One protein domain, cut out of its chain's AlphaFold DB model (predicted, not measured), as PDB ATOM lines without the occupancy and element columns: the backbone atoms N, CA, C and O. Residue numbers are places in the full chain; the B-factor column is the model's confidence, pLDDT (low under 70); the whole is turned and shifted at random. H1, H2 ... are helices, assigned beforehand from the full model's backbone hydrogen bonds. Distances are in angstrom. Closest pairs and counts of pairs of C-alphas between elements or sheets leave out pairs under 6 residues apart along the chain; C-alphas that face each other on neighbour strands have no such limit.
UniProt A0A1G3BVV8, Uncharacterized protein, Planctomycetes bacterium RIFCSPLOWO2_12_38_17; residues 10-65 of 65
ATOM      1  N   ASP A  10     -19.474 -43.437 -29.805       87.56
ATOM      2  CA  ASP A  10     -18.010 -43.516 -29.888       87.56
ATOM      3  C   ASP A  10     -17.559 -44.829 -30.543       87.56
ATOM      4  O   ASP A  10     -16.731 -44.815 -31.456       87.56
ATOM      5  N   ILE A  11     -18.173 -45.954 -30.172       90.56
ATOM      6  CA  ILE A  11     -17.979 -47.266 -30.793       90.56
ATOM      7  C   ILE A  11     -18.343 -47.207 -32.276       90.56
ATOM      8  O   ILE A  11     -17.574 -47.677 -33.115       90.56
ATOM      9  N   LEU A  12     -19.472 -46.584 -32.623       89.88
ATOM     10  CA  LEU A  12     -19.873 -46.399 -34.021       89.88
ATOM     11  C   LEU A  12     -18.869 -45.516 -34.774       89.88
ATOM     12  O   LEU A  12     -18.476 -45.835 -35.897       89.88
ATOM     13  N   SER A  13     -18.394 -44.440 -34.144       88.69
ATOM     14  CA  SER A  13     -17.395 -43.545 -34.730       88.69
ATOM     15  C   SER A  13     -16.073 -44.259 -35.017       88.69
ATOM     16  O   SER A  13     -15.507 -44.092 -36.100       88.69
ATOM     17  N   GLU A  14     -15.576 -45.069 -34.084       92.44
ATOM     18  CA  GLU A  14     -14.353 -45.856 -34.268       92.44
ATOM     19  C   GLU A  14     -14.533 -46.981 -35.294       92.44
ATOM     20  O   GLU A  14     -13.632 -47.235 -36.103       92.44
ATOM     21  N   LEU A  15     -15.714 -47.604 -35.329       92.06
ATOM     22  CA  LEU A  15     -16.067 -48.596 -36.340       92.06
ATOM     23  C   LEU A  15     -16.010 -47.987 -37.749       92.06
ATOM     24  O   LEU A  15     -15.376 -48.560 -38.640       92.06
ATOM     25  N   PHE A  16     -16.592 -46.797 -37.943       87.31
ATOM     26  CA  PHE A  16     -16.575 -46.083 -39.226       87.31
ATOM     27  C   PHE A  16     -15.180 -45.606 -39.639       87.31
ATOM     28  O   PHE A  16     -14.861 -45.608 -40.827       87.31
ATOM     29  N   LYS A  17     -14.314 -45.247 -38.682       90.44
ATOM     30  CA  LYS A  17     -12.891 -44.950 -38.947       90.44
ATOM     31  C   LYS A  17     -12.082 -46.194 -39.313       90.44
ATOM     32  O   LYS A  17     -10.938 -46.082 -39.745       90.44
ATOM     33  N   GLY A  18     -12.666 -47.377 -39.157       92.31
ATOM     34  CA  GLY A  18     -12.058 -48.627 -39.560       92.31
ATOM     35  C   GLY A  18     -11.161 -49.263 -38.504       92.31
ATOM     36  O   GLY A  18     -10.393 -50.150 -38.876       92.31
ATOM     37  N   ASN A  19     -11.262 -48.845 -37.237       95.44
ATOM     38  CA  ASN A  19     -10.425 -49.327 -36.142       95.44
ATOM     39  C   ASN A  19     -10.535 -50.858 -35.990       95.44
ATOM     40  O   ASN A  19     -11.619 -51.401 -35.766       95.44
ATOM     41  N   SER A  20      -9.410 -51.562 -36.135       93.69
ATOM     42  CA  SER A  20      -9.367 -53.027 -36.202       93.69
ATOM     43  C   SER A  20      -9.839 -53.713 -34.920       93.69
ATOM     44  O   SER A  20     -10.503 -54.745 -35.001       93.69
ATOM     45  N   SER A  21      -9.538 -53.152 -33.742       94.81
ATOM     46  CA  SER A  21      -9.980 -53.740 -32.469       94.81
ATOM     47  C   SER A  21     -11.494 -53.610 -32.304       94.81
ATOM     48  O   SER A  21     -12.167 -54.571 -31.931       94.81
ATOM     49  N   VAL A  22     -12.042 -52.450 -32.671       94.38
ATOM     50  CA  VAL A  22     -13.485 -52.190 -32.637       94.38
ATOM     51  C   VAL A  22     -14.219 -53.041 -33.671       94.38
ATOM     52  O   VAL A  22     -15.265 -53.593 -33.358       94.38
ATOM     53  N   LYS A  23     -13.653 -53.247 -34.866       94.81
ATOM     54  CA  LYS A  23     -14.209 -54.173 -35.870       94.81
ATOM     55  C   LYS A  23     -14.296 -55.612 -35.370       94.81
ATOM     56  O   LYS A  23     -15.317 -56.258 -35.595       94.81
ATOM     57  N   ALA A  24     -13.260 -56.110 -34.693       95.06
ATOM     58  CA  ALA A  24     -13.281 -57.457 -34.123       95.06
ATOM     59  C   ALA A  24     -14.411 -57.598 -33.089       95.06
ATOM     60  O   ALA A  24     -15.234 -58.504 -33.194       95.06
ATOM     61  N   ARG A  25     -14.529 -56.629 -32.173       94.06
ATOM     62  CA  ARG A  25     -15.611 -56.583 -31.175       94.06
ATOM     63  C   ARG A  25     -16.995 -56.431 -31.803       94.06
ATOM     64  O   ARG A  25     -17.940 -57.068 -31.360       94.06
ATOM     65  N   ALA A  26     -17.119 -55.632 -32.858       92.38
ATOM     66  CA  ALA A  26     -18.364 -55.476 -33.599       92.38
ATOM     67  C   ALA A  26     -18.780 -56.786 -34.292       92.38
ATOM     68  O   ALA A  26     -19.964 -57.106 -34.335       92.38
ATOM     69  N   SER A  27     -17.816 -57.572 -34.784       93.12
ATOM     70  CA  SER A  27     -18.075 -58.908 -35.329       93.12
ATOM     71  C   SER A  27     -18.530 -59.894 -34.253       93.12
ATOM     72  O   SER A  27     -19.466 -60.653 -34.493       93.12
ATOM     73  N   GLU A  28     -17.897 -59.882 -33.075       93.69
ATOM     74  CA  GLU A  28     -18.324 -60.681 -31.914       93.69
ATOM     75  C   GLU A  28     -19.766 -60.306 -31.522       93.69
ATOM     76  O   GLU A  28     -20.644 -61.167 -31.482       93.69
ATOM     77  N   TYR A  29     -20.051 -59.008 -31.384       92.81
ATOM     78  CA  TYR A  29     -21.390 -58.495 -31.098       92.81
ATOM     79  C   TYR A  29     -22.426 -58.955 -32.138       92.81
ATOM     80  O   TYR A  29     -23.509 -59.411 -31.778       92.81
ATOM     81  N   LEU A  30     -22.114 -58.874 -33.437       92.12
ATOM     82  CA  LEU A  30     -23.026 -59.326 -34.496       92.12
ATOM     83  C   LEU A  30     -23.270 -60.836 -34.458       92.12
ATOM     84  O   LEU A  30     -24.370 -61.271 -34.798       92.12
ATOM     85  N   SER A  31     -22.286 -61.631 -34.033       93.38
ATOM     86  CA  SER A  31     -22.464 -63.078 -33.885       93.38
ATOM     87  C   SER A  31     -23.501 -63.428 -32.808       93.38
ATOM     88  O   SER A  31     -24.250 -64.392 -32.965       93.38
ATOM     89  N   GLU A  32     -23.608 -62.599 -31.766       91.38
ATOM     90  CA  GLU A  32     -24.538 -62.788 -30.648       91.38
ATOM     91  C   GLU A  32     -25.905 -62.131 -30.900       91.38
ATOM     92  O   GLU A  32     -26.955 -62.728 -30.652       91.38
ATOM     93  N   HIS A  33     -25.908 -60.903 -31.428       89.19
ATOM     94  CA  HIS A  33     -27.096 -60.048 -31.521       89.19
ATOM     95  C   HIS A  33     -27.709 -59.963 -32.928       89.19
ATOM     96  O   HIS A  33     -28.855 -59.534 -33.062       89.19
ATOM     97  N   ARG A  34     -26.992 -60.406 -33.972       89.69
ATOM     98  CA  ARG A  34     -27.371 -60.402 -35.408       89.69
ATOM     99  C   ARG A  34     -27.535 -59.038 -36.076       89.69
ATOM    100  O   ARG A  34     -27.427 -58.958 -37.296       89.69
ATOM    101  N   CYS A  35     -27.785 -57.977 -35.321       89.56
ATOM    102  CA  CYS A  35     -27.874 -56.616 -35.835       89.56
ATOM    103  C   CYS A  35     -27.274 -55.624 -34.847       89.56
ATOM    104  O   CYS A  35     -27.338 -55.839 -33.639       89.56
ATOM    105  N   PHE A  36     -26.741 -54.515 -35.357       90.12
ATOM    106  CA  PHE A  36     -26.387 -53.377 -34.518       90.12
ATOM    107  C   PHE A  36     -27.644 -52.681 -34.013       90.12
ATOM    108  O   PHE A  36     -28.506 -52.294 -34.798       90.12
ATOM    109  N   THR A  37     -27.726 -52.495 -32.698       91.62
ATOM    110  CA  THR A  37     -28.790 -51.711 -32.071       91.62
ATOM    111  C   THR A  37     -28.208 -50.382 -31.611       91.62
ATOM    112  O   THR A  37     -27.252 -50.360 -30.836       91.62
ATOM    113  N   ILE A  38     -28.782 -49.276 -32.081       91.19
ATOM    114  CA  ILE A  38     -28.371 -47.906 -31.738       91.19
ATOM    115  C   ILE A  38     -29.594 -47.092 -31.314       91.19
ATOM    116  O   ILE A  38     -30.723 -47.423 -31.679       91.19
ATOM    117  N   SER A  39     -29.396 -46.025 -30.538       91.31
ATOM    118  CA  SER A  39     -30.500 -45.137 -30.155       91.31
ATOM    119  C   SER A  39     -30.755 -44.076 -31.223       91.31
ATOM    120  O   SER A  39     -29.857 -43.708 -31.982       91.31
ATOM    121  N   HIS A  40     -31.957 -43.495 -31.220       91.56
ATOM    122  CA  HIS A  40     -32.262 -42.315 -32.038       91.56
ATOM    123  C   HIS A  40     -31.334 -41.126 -31.726       91.56
ATOM    124  O   HIS A  40     -31.036 -40.329 -32.613       91.56
ATOM    125  N   ILE A  41     -30.844 -41.014 -30.483       92.19
ATOM    126  CA  ILE A  41     -29.879 -39.974 -30.093       92.19
ATOM    127  C   ILE A  41     -28.533 -40.226 -30.780       92.19
ATOM    128  O   ILE A  41     -28.007 -39.317 -31.416       92.19
ATOM    129  N   ALA A  42     -28.020 -41.460 -30.742       91.50
ATOM    130  CA  ALA A  42     -26.775 -41.823 -31.424       91.50
ATOM    131  C   ALA A  42     -26.879 -41.609 -32.945       91.50
ATOM    132  O   ALA A  42     -25.973 -41.057 -33.572       91.50
ATOM    133  N   GLN A  43     -28.025 -41.959 -33.538       92.56
ATOM    134  CA  GLN A  43     -28.314 -41.683 -34.947       92.56
ATOM    135  C   GLN A  43     -28.243 -40.178 -35.258       92.56
ATOM    136  O   GLN A  43     -27.616 -39.768 -36.240       92.56
ATOM    137  N   TYR A  44     -28.858 -39.343 -34.414       93.69
ATOM    138  CA  TYR A  44     -28.809 -37.890 -34.550       93.69
ATOM    139  C   TYR A  44     -27.378 -37.347 -34.440       93.69
ATOM    140  O   TYR A  44     -26.981 -36.518 -35.259       93.69
ATOM    141  N   GLU A  45     -26.587 -37.817 -33.475       93.44
ATOM    142  CA  GLU A  45     -25.202 -37.375 -33.280       93.44
ATOM    143  C   GLU A  45     -24.310 -37.711 -34.479       93.44
ATOM    144  O   GLU A  45     -23.559 -36.844 -34.942       93.44
ATOM    145  N   ILE A  46     -24.447 -38.917 -35.042       92.44
ATOM    146  CA  ILE A  46     -23.738 -39.332 -36.261       92.44
ATOM    147  C   ILE A  46     -24.102 -38.405 -37.420       92.44
ATOM    148  O   ILE A  46     -23.220 -37.802 -38.036       92.44
ATOM    149  N   LEU A  47     -25.397 -38.230 -37.694       93.94
ATOM    150  CA  LEU A  47     -25.863 -37.382 -38.794       93.94
ATOM    151  C   LEU A  47     -25.430 -35.923 -38.615       93.94
ATOM    152  O   LEU A  47     -24.996 -35.286 -39.577       93.94
ATOM    153  N   LYS A  48     -25.504 -35.392 -37.389       94.81
ATOM    154  CA  LYS A  48     -25.032 -34.045 -37.047       94.81
ATOM    155  C   LYS A  48     -23.532 -33.908 -37.315       94.81
ATOM    156  O   LYS A  48     -23.120 -32.938 -37.952       94.81
ATOM    157  N   GLY A  49     -22.724 -34.871 -36.873       92.94
ATOM    158  CA  GLY A  49     -21.274 -34.876 -37.071       92.94
ATOM    159  C   GLY A  49     -20.870 -34.975 -38.544       92.94
ATOM    160  O   GLY A  49     -19.971 -34.257 -38.984       92.94
ATOM    161  N   LEU A  50     -21.555 -35.811 -39.328       93.31
ATOM    162  CA  LEU A  50     -21.315 -35.941 -40.767       93.31
ATOM    163  C   LEU A  50     -21.687 -34.660 -41.526       93.31
ATOM    164  O   LEU A  50     -20.897 -34.181 -42.342       93.31
ATOM    165  N   LYS A  51     -22.840 -34.054 -41.211       94.62
ATOM    166  CA  LYS A  51     -23.267 -32.772 -41.797       94.62
ATOM    167  C   LYS A  51     -22.299 -31.639 -41.460       94.62
ATOM    168  O   LYS A  51     -21.915 -30.893 -42.353       94.62
ATOM    169  N   ALA A  52     -21.833 -31.553 -40.211       96.25
ATOM    170  CA  ALA A  52     -20.849 -30.551 -39.794       96.25
ATOM    171  C   ALA A  52     -19.510 -30.665 -40.549       96.25
ATOM    172  O   ALA A  52     -18.805 -29.672 -40.709       96.25
ATOM    173  N   LYS A  53     -19.166 -31.863 -41.039       94.06
ATOM    174  CA  LYS A  53     -17.967 -32.128 -41.849       94.06
ATOM    175  C   LYS A  53     -18.204 -32.029 -43.361       94.06
ATOM    176  O   LYS A  53     -17.286 -32.327 -44.119       94.06
ATOM    177  N   ASN A  54     -19.406 -31.653 -43.813       94.75
ATOM    178  CA  ASN A  54     -19.817 -31.705 -45.224       94.75
ATOM    179  C   ASN A  54     -19.606 -33.094 -45.871       94.75
ATOM    180  O   ASN A  54     -19.323 -33.218 -47.062       94.75
ATOM    181  N   ALA A  55     -19.746 -34.163 -45.081       94.50
ATOM    182  CA  ALA A  55     -19.507 -35.545 -45.486       94.50
ATOM    183  C   ALA A  55     -20.756 -36.172 -46.142       94.50
ATOM    184  O   ALA A  55     -21.278 -37.182 -45.671       94.50
ATOM    185  N   GLN A  56     -21.272 -35.553 -47.214       93.94
ATOM    186  CA  GLN A  56     -22.566 -35.928 -47.809       93.94
ATOM    187  C   GLN A  56     -22.611 -37.393 -48.269       93.94
ATOM    188  O   GLN A  56     -23.589 -38.080 -48.008       93.94
ATOM    189  N   ARG A  57     -21.518 -37.917 -48.842       93.44
ATOM    190  CA  ARG A  57     -21.437 -39.330 -49.261       93.44
ATOM    191  C   ARG A  57     -21.669 -40.299 -48.098       93.44
ATOM    192  O   ARG A  57     -22.298 -41.333 -48.275       93.44
ATOM    193  N   GLN A  58     -21.151 -39.972 -46.918       91.94
ATOM    194  CA  GLN A  58     -21.322 -40.773 -45.710       91.94
ATOM    195  C   GLN A  58     -22.730 -40.625 -45.130       91.94
ATOM    196  O   GLN A  58     -23.260 -41.598 -44.605       91.94
ATOM    197  N   VAL A  59     -23.343 -39.439 -45.237       93.38
ATOM    198  CA  VAL A  59     -24.756 -39.232 -44.869       93.38
ATOM    199  C   VAL A  59     -25.656 -40.105 -45.737       93.38
ATOM    200  O   VAL A  59     -26.481 -40.839 -45.201       93.38
ATOM    201  N   ASP A  60     -25.461 -40.067 -47.055       93.94
ATOM    202  CA  ASP A  60     -26.256 -40.848 -48.005       93.94
ATOM    203  C   ASP A  60     -26.079 -42.349 -47.756       93.94
ATOM    204  O   ASP A  60     -27.058 -43.089 -47.691       93.94
ATOM    205  N   ALA A  61     -24.836 -42.794 -47.531       90.38
ATOM    206  CA  ALA A  61     -24.547 -44.179 -47.181       90.38
ATOM    207  C   ALA A  61     -25.229 -44.598 -45.872       90.38
ATOM    208  O   ALA A  61     -25.766 -45.694 -45.805       90.38
ATOM    209  N   PHE A  62     -25.234 -43.741 -44.849       89.88
ATOM    210  CA  PHE A  62     -25.834 -44.050 -43.551       89.88
ATOM    211  C   PHE A  62     -27.371 -44.113 -43.594       89.88
ATOM    212  O   PHE A  62     -27.952 -44.874 -42.833       89.88
ATOM    213  N   ILE A  63     -28.030 -43.340 -44.466       87.88
ATOM    214  CA  ILE A  63     -29.503 -43.335 -44.615       87.88
ATOM    215  C   ILE A  63     -30.008 -44.509 -45.474       87.88
ATOM    216  O   ILE A  63     -31.176 -44.874 -45.381       87.88
ATOM    217  N   LEU A  64     -29.154 -45.089 -46.322       85.75
ATOM    218  CA  LEU A  64     -29.522 -46.204 -47.202       85.75
ATOM    219  C   LEU A  64     -29.648 -47.556 -46.465       85.75
ATOM    220  O   LEU A  64     -30.235 -48.483 -47.021       85.75
ATOM    221  N   PHE A  65     -29.085 -47.671 -45.258       63.72
ATOM    222  CA  PHE A  65     -29.158 -48.858 -44.394       63.72
ATOM    223  C   PHE A  65     -30.350 -48.798 -43.437       63.72
ATOM    224  O   PHE A  65     -30.922 -49.881 -43.180       63.72
TER     225      PHE A  65
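AT A GLANCE: This is residues 10 to 65 of the 65 residues of an uncharacterized protein of Planctomycetes bacterium RIFCSPLOWO2_12_38_17 (UniProt A0A1G3BVV8). The longest helix, H2, makes one end of the model and a helical hairpin of H3 and H4 the other, with short H1 between H2 and H3. Residues 27 to 34, of which 27 to 33 belong to H2, stick out. The 56 printed residues include four named helices, H1 to H4 in chain order, and no named strand: all helix. The whole is only just compact, close to loose, with a radius of gyration of the C-alphas of 12.0 A, and spans 33 by 22 by 18 A.

HOW THE PARTS SIT: H2, residues 20 to 33, touches H1, residues 10 to 16, with residues 22 to 26 alone; the closest C-alphas, of Val 22 and Leu 15, are 5.8 A apart. Their lines are about perpendicular, at 77 degrees. H1 is close to but not clearly touching H3, residues 40 to 52; their closest C-alphas, of Ser 13 and Ile 46, are 7.8 A apart. H3 touches H4, residues 56 to 63, with residues 47 to 51 alone, in a hairpin at a shallow tilt of 14 degrees, opposite ways; the closest C-alphas, of Leu 50 and Val 59, are 6.3 A apart. H2 is apart from H3 and H4, and H1 from H4. In H1, H2, H3 and H4 every O i to N i+4 pair is within hydrogen-bond range.

IN THESE COORDINATES: H2 measures 19.6 A, H3 18.1 A, H4 10.6 A and H1 9.8 A from first to last C-alpha. C-alpha 10 begins H1 at (-18.010, -43.516, -29.888), and C-alpha 63 ends H4 at (-29.503, -43.335, -44.615).

THE WHOLE: The two farthest C-alphas, of Glu 32 and Asn 54, are 34.7 A apart. The printed part has no cut and no long link. Its mean pLDDT is 91.7, and residue 65 is under 70.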